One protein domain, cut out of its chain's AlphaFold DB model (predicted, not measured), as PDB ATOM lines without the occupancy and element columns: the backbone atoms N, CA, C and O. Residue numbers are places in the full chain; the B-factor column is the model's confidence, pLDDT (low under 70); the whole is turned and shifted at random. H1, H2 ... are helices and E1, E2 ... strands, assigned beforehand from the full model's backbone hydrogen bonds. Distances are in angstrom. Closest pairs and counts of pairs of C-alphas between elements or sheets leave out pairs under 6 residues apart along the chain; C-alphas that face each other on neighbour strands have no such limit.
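Overview. This is residues 7 to 70 and 89 to 99 of the 243 residues of the protein "PRC domain-containing protein" of Thaumarchaeota archaeon (UniProt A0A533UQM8). A twisted wall of four antiparallel strands, E1 to E4 side by side, has two short helices, H1 and H2, grazing it and a strand, E6, close by the turn of its first hairpin. Another strand, E5, runs away from this sheet. The 75 printed residues hold, along the chain, E1 E2 H1 H2 E3 E4 E5 E6, and the sheet's order is E1 - E2 - E3 - E4. The class is mixed, helices and strands; the whole is compact, with a radius of gyration of the C-alphas of 11.4 A and spans of 31 by 25 by 23 A.

Arrangement. E1, residues 7 to 12, and E2, residues 15 to 21, form a hairpin, antiparallel at 146 degrees, with N 10 and O 17 2.8 A apart. H1, residues 23 to 29, touches H2, residues 38 to 41, the closest C-alphas being those of Gly 29 and Val 41, 4.9 A apart. Both helices only graze the sheet. In H1 every O i to N i+4 pair is within hydrogen-bond range; H2 is too short for one. E3, residues 49 to 54, is antiparallel to E2 at 169 degrees, with N 18 and O 51 2.8 A apart. E3 and E4, residues 59 to 62, form a hairpin at 162 degrees, with N 61 and O 52 2.8 A apart. E5, residues 66 to 70, is apart from E1 to E4. It is near E6, residues 96 to 99, whose Ala 98 has its C-alpha 4.5 A from that of Gly 12, the closest pair of E6 and E1. E5 and E6 pair with no named strand.

Along the chain. E1 begins with C-alpha 7 at (196.645, 216.931, 206.308) and measures 16.0 A; E2 measures 17.4 A, E3 14.1 A and E5 13.6 A. E6 ends with C-alpha 99 at (205.188, 200.929, 197.502).

Size, cuts and confidence. The farthest C-alphas, of Gly 32 and Thr 92, are 32.3 A apart. Residues 71 to 88 are cut out, leaving 14.0 A between C-alphas 70 and 89. Of the links printed whole, none is long. No printed residue is under 70 in pLDDT.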
ATOM      1  N   LEU A   7     196.224 218.148 205.626       92.19
ATOM      2  CA  LEU A   7     196.645 216.931 206.308       92.19
ATOM      3  C   LEU A   7     195.632 215.818 206.014       92.19
ATOM      4  O   LEU A   7     194.450 215.924 206.355       92.19
ATOM      5  N   LYS A   8     196.091 214.752 205.364       94.38
ATOM      6  CA  LYS A   8     195.275 213.602 204.976       94.38
ATOM      7  C   LYS A   8     195.935 212.301 205.402       94.38
ATOM      8  O   LYS A   8     197.158 212.189 205.453       94.38
ATOM      9  N   LYS A   9     195.090 211.310 205.680       95.44
ATOM     10  CA  LYS A   9     195.501 209.928 205.910       95.44
ATOM     11  C   LYS A   9     195.653 209.234 204.567       95.44
ATOM     12  O   LYS A   9     194.679 209.139 203.827       95.44
ATOM     13  N   LEU A  10     196.850 208.742 204.277       95.50
ATOM     14  CA  LEU A  10     197.135 207.966 203.079       95.50
ATOM     15  C   LEU A  10     197.449 206.525 203.478       95.50
ATOM     16  O   LEU A  10     198.379 206.264 204.244       95.50
ATOM     17  N   ARG A  11     196.651 205.584 202.982       95.88
ATOM     18  CA  ARG A  11     196.750 204.162 203.291       95.88
ATOM     19  C   ARG A  11     197.798 203.488 202.407       95.88
ATOM     20  O   ARG A  11     197.889 203.746 201.207       95.88
ATOM     21  N   GLY A  12     198.572 202.607 203.027       94.50
ATOM     22  CA  GLY A  12     199.468 201.658 202.375       94.50
ATOM     23  C   GLY A  12     199.091 200.223 202.736       94.50
ATOM     24  O   GLY A  12     198.240 199.991 203.599       94.50
ATOM     25  N   SER A  13     199.732 199.249 202.094       93.25
ATOM     26  CA  SER A  13     199.533 197.824 202.391       93.25
ATOM     27  C   SER A  13     199.990 197.453 203.808       93.25
ATOM     28  O   SER A  13     199.330 196.670 204.488       93.25
ATOM     29  N   GLY A  14     201.086 198.048 204.281       93.56
ATOM     30  CA  GLY A  14     201.688 197.784 205.588       93.56
ATOM     31  C   GLY A  14     201.391 198.838 206.655       93.56
ATOM     32  O   GLY A  14     201.989 198.793 207.729       93.56
ATOM     33  N   GLY A  15     200.506 199.806 206.394       95.06
ATOM     34  CA  GLY A  15     200.279 200.898 207.338       95.06
ATOM     35  C   GLY A  15     199.497 202.080 206.784       95.06
ATOM     36  O   GLY A  15     198.684 201.956 205.868       95.06
ATOM     37  N   TYR A  16     199.693 203.248 207.380       96.31
ATOM     38  CA  TYR A  16     199.262 204.522 206.807       96.31
ATOM     39  C   TYR A  16     200.252 205.619 207.180       96.31
ATOM     40  O   TYR A  16     200.956 205.506 208.179       96.31
ATOM     41  N   ILE A  17     200.262 206.704 206.414       96.19
ATOM     42  CA  ILE A  17     200.937 207.939 206.809       96.19
ATOM     43  C   ILE A  17     199.928 209.078 206.880       96.19
ATOM     44  O   ILE A  17     198.906 209.069 206.192       96.19
ATOM     45  N   MET A  18     200.220 210.064 207.712       95.31
ATOM     46  CA  MET A  18     199.520 211.337 207.734       95.31
ATOM     47  C   MET A  18     200.438 212.378 207.127       95.31
ATOM     48  O   MET A  18     201.507 212.651 207.674       95.31
ATOM     49  N   ALA A  19     200.019 212.939 206.001       95.19
ATOM     50  CA  ALA A  19     200.825 213.897 205.271       95.19
ATOM     51  C   ALA A  19     199.987 215.051 204.730       95.19
ATOM     52  O   ALA A  19     198.799 214.903 204.439       95.19
ATOM     53  N   SER A  20     200.629 216.204 204.601       93.94
ATOM     54  CA  SER A  20     200.095 217.387 203.943       93.94
ATOM     55  C   SER A  20     200.170 217.200 202.431       93.94
ATOM     56  O   SER A  20     201.253 217.240 201.850       93.94
ATOM     57  N   VAL A  21     199.017 216.979 201.802       93.31
ATOM     58  CA  VAL A  21     198.908 216.724 200.358       93.31
ATOM     59  C   VAL A  21     198.262 217.892 199.625       93.31
ATOM     60  O   VAL A  21     197.450 218.620 200.197       93.31
ATOM     61  N   THR A  22     198.618 218.050 198.350       92.81
ATOM     62  CA  THR A  22     197.960 218.986 197.425       92.81
ATOM     63  C   THR A  22     196.676 218.389 196.844       92.81
ATOM     64  O   THR A  22     196.493 217.168 196.850       92.81
ATOM     65  N   ASP A  23     195.813 219.223 196.260       91.06
ATOM     66  CA  ASP A  23     194.600 218.758 195.571       91.06
ATOM     67  C   ASP A  23     194.907 217.767 194.435       91.06
ATOM     68  O   ASP A  23     194.175 216.798 194.226       91.06
ATOM     69  N   GLU A  24     196.020 217.957 193.718       90.38
ATOM     70  CA  GLU A  24     196.436 217.035 192.659       90.38
ATOM     71  C   GLU A  24     196.845 215.669 193.226       90.38
ATOM     72  O   GLU A  24     196.422 214.634 192.706       90.38
ATOM     73  N   GLN A  25     197.623 215.658 194.311       91.62
ATOM     74  CA  GLN A  25     197.993 214.432 195.018       91.62
ATOM     75  C   GLN A  25     196.754 213.736 195.585       91.62
ATOM     76  O   GLN A  25     196.586 212.534 195.396       91.62
ATOM     77  N   GLN A  26     195.839 214.483 196.202       91.31
ATOM     78  CA  GLN A  26     194.584 213.940 196.711       91.31
ATOM     79  C   GLN A  26     193.748 213.306 195.589       91.31
ATOM     80  O   GLN A  26     193.217 212.211 195.765       91.31
ATOM     81  N   ARG A  27     193.661 213.958 194.424       91.00
ATOM     82  CA  ARG A  27     192.963 213.415 193.254       91.00
ATOM     83  C   ARG A  27     193.607 212.123 192.754       91.00
ATOM     84  O   ARG A  27     192.878 211.195 192.431       91.00
ATOM     85  N   LYS A  28     194.943 212.045 192.716       91.50
ATOM     86  CA  LYS A  28     195.664 210.819 192.333       91.50
ATOM     87  C   LYS A  28     195.401 209.684 193.322       91.50
ATOM     88  O   LYS A  28     195.108 208.572 192.905       91.50
ATOM     89  N   GLY A  29     195.471 209.970 194.621       91.56
ATOM     90  CA  GLY A  29     195.284 208.979 195.684       91.56
ATOM     91  C   GLY A  29     193.857 208.460 195.849       91.56
ATOM     92  O   GLY A  29     193.670 207.443 196.515       91.56
ATOM     93  N   ASN A  30     192.857 209.135 195.278       93.25
ATOM     94  CA  ASN A  30     191.465 208.711 195.346       93.25
ATOM     95  C   ASN A  30     191.165 207.663 194.265       93.25
ATOM     96  O   ASN A  30     191.067 207.982 193.083       93.25
ATOM     97  N   LEU A  31     190.967 206.417 194.692       90.44
ATOM     98  CA  LEU A  31     190.629 205.289 193.818       90.44
ATOM     99  C   LEU A  31     189.113 205.015 193.743       90.44
ATOM    100  O   LEU A  31     188.701 203.903 193.431       90.44
ATOM    101  N   GLY A  32     188.276 206.015 194.044       88.25
ATOM    102  CA  GLY A  32     186.811 205.897 194.025       88.25
ATOM    103  C   GLY A  32     186.193 205.436 195.350       88.25
ATOM    104  O   GLY A  32     185.006 205.123 195.391       88.25
ATOM    105  N   GLY A  33     186.984 205.398 196.425       89.56
ATOM    106  CA  GLY A  33     186.548 205.051 197.778       89.56
ATOM    107  C   GLY A  33     186.691 206.214 198.770       89.56
ATOM    108  O   GLY A  33     187.133 207.302 198.398       89.56
ATOM    109  N   PRO A  34     186.331 206.001 200.049       89.81
ATOM    110  CA  PRO A  34     186.510 207.006 201.099       89.81
ATOM    111  C   PRO A  34     187.983 207.203 201.496       89.81
ATOM    112  O   PRO A  34     188.342 208.255 202.028       89.81
ATOM    113  N   ASP A  35     188.828 206.201 201.241       92.81
ATOM    114  CA  ASP A  35     190.244 206.205 201.592       92.81
ATOM    115  C   ASP A  35     191.121 206.747 200.459       92.81
ATOM    116  O   ASP A  35     190.877 206.522 199.272       92.81
ATOM    117  N   LEU A  36     192.197 207.427 200.851       93.69
ATOM    118  CA  LEU A  36     193.263 207.861 199.953       93.69
ATOM    119  C   LEU A  36     194.438 206.893 200.056       93.69
ATOM    120  O   LEU A  36     194.796 206.477 201.157       93.69
ATOM    121  N   PHE A  37     195.076 206.575 198.935       95.06
ATOM    122  CA  PHE A  37     196.161 205.594 198.874       95.06
ATOM    123  C   PHE A  37     197.504 206.233 198.530       95.06
ATOM    124  O   PHE A  37     197.574 207.151 197.722       95.06
ATOM    125  N   LEU A  38     198.585 205.711 199.113       94.06
ATOM    126  CA  LEU A  38     199.956 206.158 198.835       94.06
ATOM    127  C   LEU A  38     200.441 205.785 197.433       94.06
ATOM    128  O   LEU A  38     201.135 206.575 196.798       94.06
ATOM    129  N   ALA A  39     200.070 204.596 196.952       92.25
ATOM    130  CA  ALA A  39     200.617 204.049 195.712       92.25
ATOM    131  C   ALA A  39     200.398 204.963 194.486       92.25
ATOM    132  O   ALA A  39     201.362 205.179 193.752       92.25
ATOM    133  N   PRO A  40     199.205 205.563 194.279       91.12
ATOM    134  CA  PRO A  40     198.977 206.496 193.173       91.12
ATOM    135  C   PRO A  40     199.503 207.918 193.425       91.12
ATOM    136  O   PRO A  40     199.732 208.665 192.477       91.12
ATOM    137  N   VAL A  41     199.642 208.324 194.693       92.06
ATOM    138  CA  VAL A  41     200.108 209.675 195.062       92.06
ATOM    139  C   VAL A  41     201.583 209.854 194.713       92.06
ATOM    140  O   VAL A  41     201.979 210.934 194.272       92.06
ATOM    141  N   GLY A  42     202.379 208.797 194.883       90.56
ATOM    142  CA  GLY A  42     203.815 208.818 194.631       90.56
ATOM    143  C   GLY A  42     204.635 209.217 195.858       90.56
ATOM    144  O   GLY A  42     204.222 209.018 197.007       90.56
ATOM    145  N   ARG A  43     205.825 209.775 195.605       92.12
ATOM    146  CA  ARG A  43     206.732 210.264 196.645       92.12
ATOM    147  C   ARG A  43     206.191 211.539 197.288       92.12
ATOM    148  O   ARG A  43     205.855 212.504 196.603       92.12
ATOM    149  N   ILE A  44     206.161 211.549 198.613       92.25
ATOM    150  CA  ILE A  44     205.864 212.721 199.429       92.25
ATOM    151  C   ILE A  44     207.147 213.114 200.150       92.25
ATOM    152  O   ILE A  44     207.870 212.261 200.663       92.25
ATOM    153  N   GLU A  45     207.442 214.410 200.154       89.50
ATOM    154  CA  GLU A  45     208.592 214.958 200.870       89.50
ATOM    155  C   GLU A  45     208.482 214.675 202.368       89.50
ATOM    156  O   GLU A  45     207.403 214.762 202.956       89.50
ATOM    157  N   ILE A  46     209.621 214.374 202.986       91.06
ATOM    158  CA  ILE A  46     209.724 214.019 204.403       91.06
ATOM    159  C   ILE A  46     209.092 215.093 205.298       91.06
ATOM    160  O   ILE A  46     208.341 214.749 206.208       91.06
ATOM    161  N   ASP A  47     209.294 216.371 204.979       89.94
ATOM    162  CA  ASP A  47     208.783 217.509 205.759       89.94
ATOM    163  C   ASP A  47     207.252 217.624 205.744       89.94
ATOM    164  O   ASP A  47     206.646 218.239 206.621       89.94
ATOM    165  N   LYS A  48     206.600 217.021 204.744       91.94
ATOM    166  CA  LYS A  48     205.140 217.017 204.619       91.94
ATOM    167  C   LYS A  48     204.498 215.879 205.407       91.94
ATOM    168  O   LYS A  48     203.275 215.872 205.526       91.94
ATOM    169  N   ILE A  49     205.272 214.928 205.932       94.38
ATOM    170  CA  ILE A  49     204.768 213.767 206.671       94.38
ATOM    171  C   ILE A  49     204.860 214.049 208.170       94.38
ATOM    172  O   ILE A  49     205.943 214.196 208.723       94.38
ATOM    173  N   SER A  50     203.713 214.093 208.846       94.19
ATOM    174  CA  SER A  50     203.657 214.386 210.283       94.19
ATOM    175  C   SER A  50     203.798 213.133 211.146       94.19
ATOM    176  O   SER A  50     204.414 213.178 212.208       94.19
ATOM    177  N   LYS A  51     203.190 212.020 210.724       95.88
ATOM    178  CA  LYS A  51     203.225 210.745 211.455       95.88
ATOM    179  C   LYS A  51     202.972 209.561 210.537       95.88
ATOM    180  O   LYS A  51     202.348 209.713 209.482       95.88
ATOM    181  N   TYR A  52     203.361 208.372 210.975       96.69
ATOM    182  CA  TYR A  52     203.025 207.122 210.304       96.69
ATOM    183  C   TYR A  52     202.634 206.023 211.288       96.69
ATOM    184  O   TYR A  52     203.052 206.016 212.438       96.69
ATOM    185  N   PHE A  53     201.839 205.073 210.815       97.19
ATOM    186  CA  PHE A  53     201.470 203.867 211.541       97.19
ATOM    187  C   PHE A  53     201.979 202.648 210.793       97.19
ATOM    188  O   PHE A  53     201.791 202.540 209.577       97.19
ATOM    189  N   CYS A  54     202.580 201.715 211.525       97.00
ATOM    190  CA  CYS A  54     203.038 200.441 210.990       97.00
ATOM    191  C   CYS A  54     202.114 199.314 211.455       97.00
ATOM    192  O   CYS A  54     201.966 199.111 212.655       97.00
ATOM    193  N   ASN A  55     201.547 198.550 210.516       94.31
ATOM    194  CA  ASN A  55     200.723 197.382 210.837       94.31
ATOM    195  C   ASN A  55     201.557 196.276 211.507       94.31
ATOM    196  O   ASN A  55     201.052 195.615 212.397       94.31
ATOM    197  N   THR A  56     202.829 196.092 211.128       94.25
ATOM    198  CA  THR A  56     203.697 195.065 211.739       94.25
ATOM    199  C   THR A  56     204.014 195.368 213.204       94.25
ATOM    200  O   THR A  56     204.118 194.456 214.015       94.25
ATOM    201  N   CYS A  57     204.200 196.645 213.547       93.25
ATOM    202  CA  CYS A  57     204.464 197.066 214.926       93.25
ATOM    203  C   CYS A  57     203.190 197.375 215.716       93.25
ATOM    204  O   CYS A  57     203.287 197.622 216.913       93.25
ATOM    205  N   GLU A  58     202.046 197.457 215.030       95.94
ATOM    206  CA  GLU A  58     200.766 197.940 215.557       95.94
ATOM    207  C   GLU A  58     200.900 199.259 216.342       95.94
ATOM    208  O   GLU A  58     200.269 199.466 217.378       95.94
ATOM    209  N   LYS A  59     201.763 200.164 215.856       95.50
ATOM    210  CA  LYS A  59     202.174 201.376 216.578       95.50
ATOM    211  C   LYS A  59     202.246 202.603 215.668       95.50
ATOM    212  O   LYS A  59     202.683 202.509 214.516       95.50
ATOM    213  N   ASP A  60     201.848 203.753 216.216       95.19
ATOM    214  CA  ASP A  60     202.062 205.076 215.626       95.19
ATOM    215  C   ASP A  60     203.451 205.628 215.988       95.19
ATOM    216  O   ASP A  60     203.918 205.531 217.127       95.19
ATOM    217  N   TYR A  61     204.085 206.255 215.006       94.44
ATOM    218  CA  TYR A  61     205.386 206.899 215.094       94.44
ATOM    219  C   TYR A  61     205.275 208.343 214.610       94.44
ATOM    220  O   TYR A  61     204.594 208.630 213.619       94.44
ATOM    221  N   GLU A  62     205.954 209.254 215.300       94.12
ATOM    222  CA  GLU A  62     206.053 210.650 214.878       94.12
ATOM    223  C   GLU A  62     207.139 210.827 213.812       94.12
ATOM    224  O   GLU A  62     208.173 210.156 213.835       94.12
ATOM    225  N   GLY A  63     206.889 211.738 212.871       90.62
ATOM    226  CA  GLY A  63     207.768 212.002 211.736       90.62
ATOM    227  C   GLY A  63     207.492 211.111 210.524       90.62
ATOM    228  O   GLY A  63     206.412 210.529 210.370       90.62
ATOM    229  N   SER A  64     208.475 211.039 209.630       90.81
ATOM    230  CA  SER A  64     208.389 210.300 208.374       90.81
ATOM    231  C   SER A  64     209.010 208.899 208.483       90.81
ATOM    232  O   SER A  64     209.988 208.689 209.206       90.81
ATOM    233  N   PRO A  65     208.467 207.909 207.757       93.31
ATOM    234  CA  PRO A  65     209.157 206.643 207.547       93.31
ATOM    235  C   PRO A  65     210.354 206.837 206.602       93.31
ATOM    236  O   PRO A  65     210.424 207.815 205.856       93.31
ATOM    237  N   LYS A  66     211.281 205.875 206.587       93.69
ATOM    238  CA  LYS A  66     212.403 205.877 205.640       93.69
ATOM    239  C   LYS A  66     211.861 205.713 204.217       93.69
ATOM    240  O   LYS A  66     211.017 204.853 203.990       93.69
ATOM    241  N   ILE A  67     212.325 206.526 203.270       93.50
ATOM    242  CA  ILE A  67     211.910 206.443 201.864       93.50
ATOM    243  C   ILE A  67     213.113 205.992 201.038       93.50
ATOM    244  O   ILE A  67     214.048 206.766 200.854       93.50
ATOM    245  N   ASP A  68     213.072 204.758 200.539       90.44
ATOM    246  CA  ASP A  68     214.062 204.220 199.602       90.44
ATOM    247  C   ASP A  68     213.459 204.261 198.189       90.44
ATOM    248  O   ASP A  68     212.327 203.819 197.984       90.44
ATOM    249  N   TYR A  69     214.160 204.839 197.212       90.25
ATOM    250  CA  TYR A  69     213.655 204.988 195.845       90.25
ATOM    251  C   TYR A  69     214.738 204.724 194.800       90.25
ATOM    252  O   TYR A  69     215.920 204.964 195.029       90.25
ATOM    253  N   GLU A  70     214.305 204.233 193.644       88.69
ATOM    254  CA  GLU A  70     215.132 203.912 192.486       88.69
ATOM    255  C   GLU A  70     214.528 204.559 191.234       88.69
ATOM    256  O   GLU A  70     213.303 204.650 191.095       88.69
ATOM    257  N   VAL A  89     209.378 202.667 204.302       95.44
ATOM    258  CA  VAL A  89     209.866 201.618 205.199       95.44
ATOM    259  C   VAL A  89     209.821 202.108 206.644       95.44
ATOM    260  O   VAL A  89     210.269 203.208 206.971       95.44
ATOM    261  N   CYS A  90     209.275 201.284 207.536       95.44
ATOM    262  CA  CYS A  90     209.256 201.562 208.968       95.44
ATOM    263  C   CYS A  90     210.687 201.626 209.519       95.44
ATOM    264  O   CYS A  90     211.464 200.687 209.344       95.44
ATOM    265  N   THR A  91     211.025 202.691 210.246       93.12
ATOM    266  CA  THR A  91     212.380 202.875 210.796       93.12
ATOM    267  C   THR A  91     212.681 201.950 211.973       93.12
ATOM    268  O   THR A  91     213.845 201.732 212.289       93.12
ATOM    269  N   THR A  92     211.652 201.388 212.616       91.56
ATOM    270  CA  THR A  92     211.818 200.522 213.794       91.56
ATOM    271  C   THR A  92     211.984 199.048 213.425       91.56
ATOM    272  O   THR A  92     212.856 198.380 213.968       91.56
ATOM    273  N   CYS A  93     211.149 198.522 212.522       93.38
ATOM    274  CA  CYS A  93     211.139 197.093 212.175       93.38
ATOM    275  C   CYS A  93     211.589 196.785 210.743       93.38
ATOM    276  O   CYS A  93     211.646 195.616 210.371       93.38
ATOM    277  N   GLY A  94     211.839 197.799 209.908       93.12
ATOM    278  CA  GLY A  94     212.228 197.608 208.508       93.12
ATOM    279  C   GLY A  94     211.114 197.080 207.593       93.12
ATOM    280  O   GLY A  94     211.376 196.780 206.434       93.12
ATOM    281  N   SER A  95     209.873 196.955 208.075       93.56
ATOM    282  CA  SER A  95     208.745 196.517 207.240       93.56
ATOM    283  C   SER A  95     208.316 197.595 206.244       93.56
ATOM    284  O   SER A  95     208.284 198.782 206.577       93.56
ATOM    285  N   VAL A  96     207.911 197.173 205.045       95.19
ATOM    286  CA  VAL A  96     207.387 198.062 204.000       95.19
ATOM    287  C   VAL A  96     205.957 198.492 204.341       95.19
ATOM    288  O   VAL A  96     205.052 197.670 204.462       95.19
ATOM    289  N   LEU A  97     205.746 199.797 204.480       94.12
ATOM    290  CA  LEU A  97     204.450 200.430 204.727       94.12
ATOM    291  C   LEU A  97     203.650 200.613 203.434       94.12
ATOM    292  O   LEU A  97     202.433 200.430 203.427       94.12
ATOM    293  N   ALA A  98     204.324 200.998 202.350       95.25
ATOM    294  CA  ALA A  98     203.730 201.183 201.032       95.25
ATOM    295  C   ALA A  98     204.805 201.162 199.939       95.25
ATOM    296  O   ALA A  98     205.925 201.610 200.168       95.25
ATOM    297  N   GLU A  99     204.426 200.727 198.739       94.06
ATOM    298  CA  GLU A  99     205.188 200.929 197.502       94.06
ATOM    299  C   GLU A  99     204.454 201.956 196.629       94.06
ATOM    300  O   GLU A  99     203.220 201.982 196.598       94.06
TER     301      GLU A  99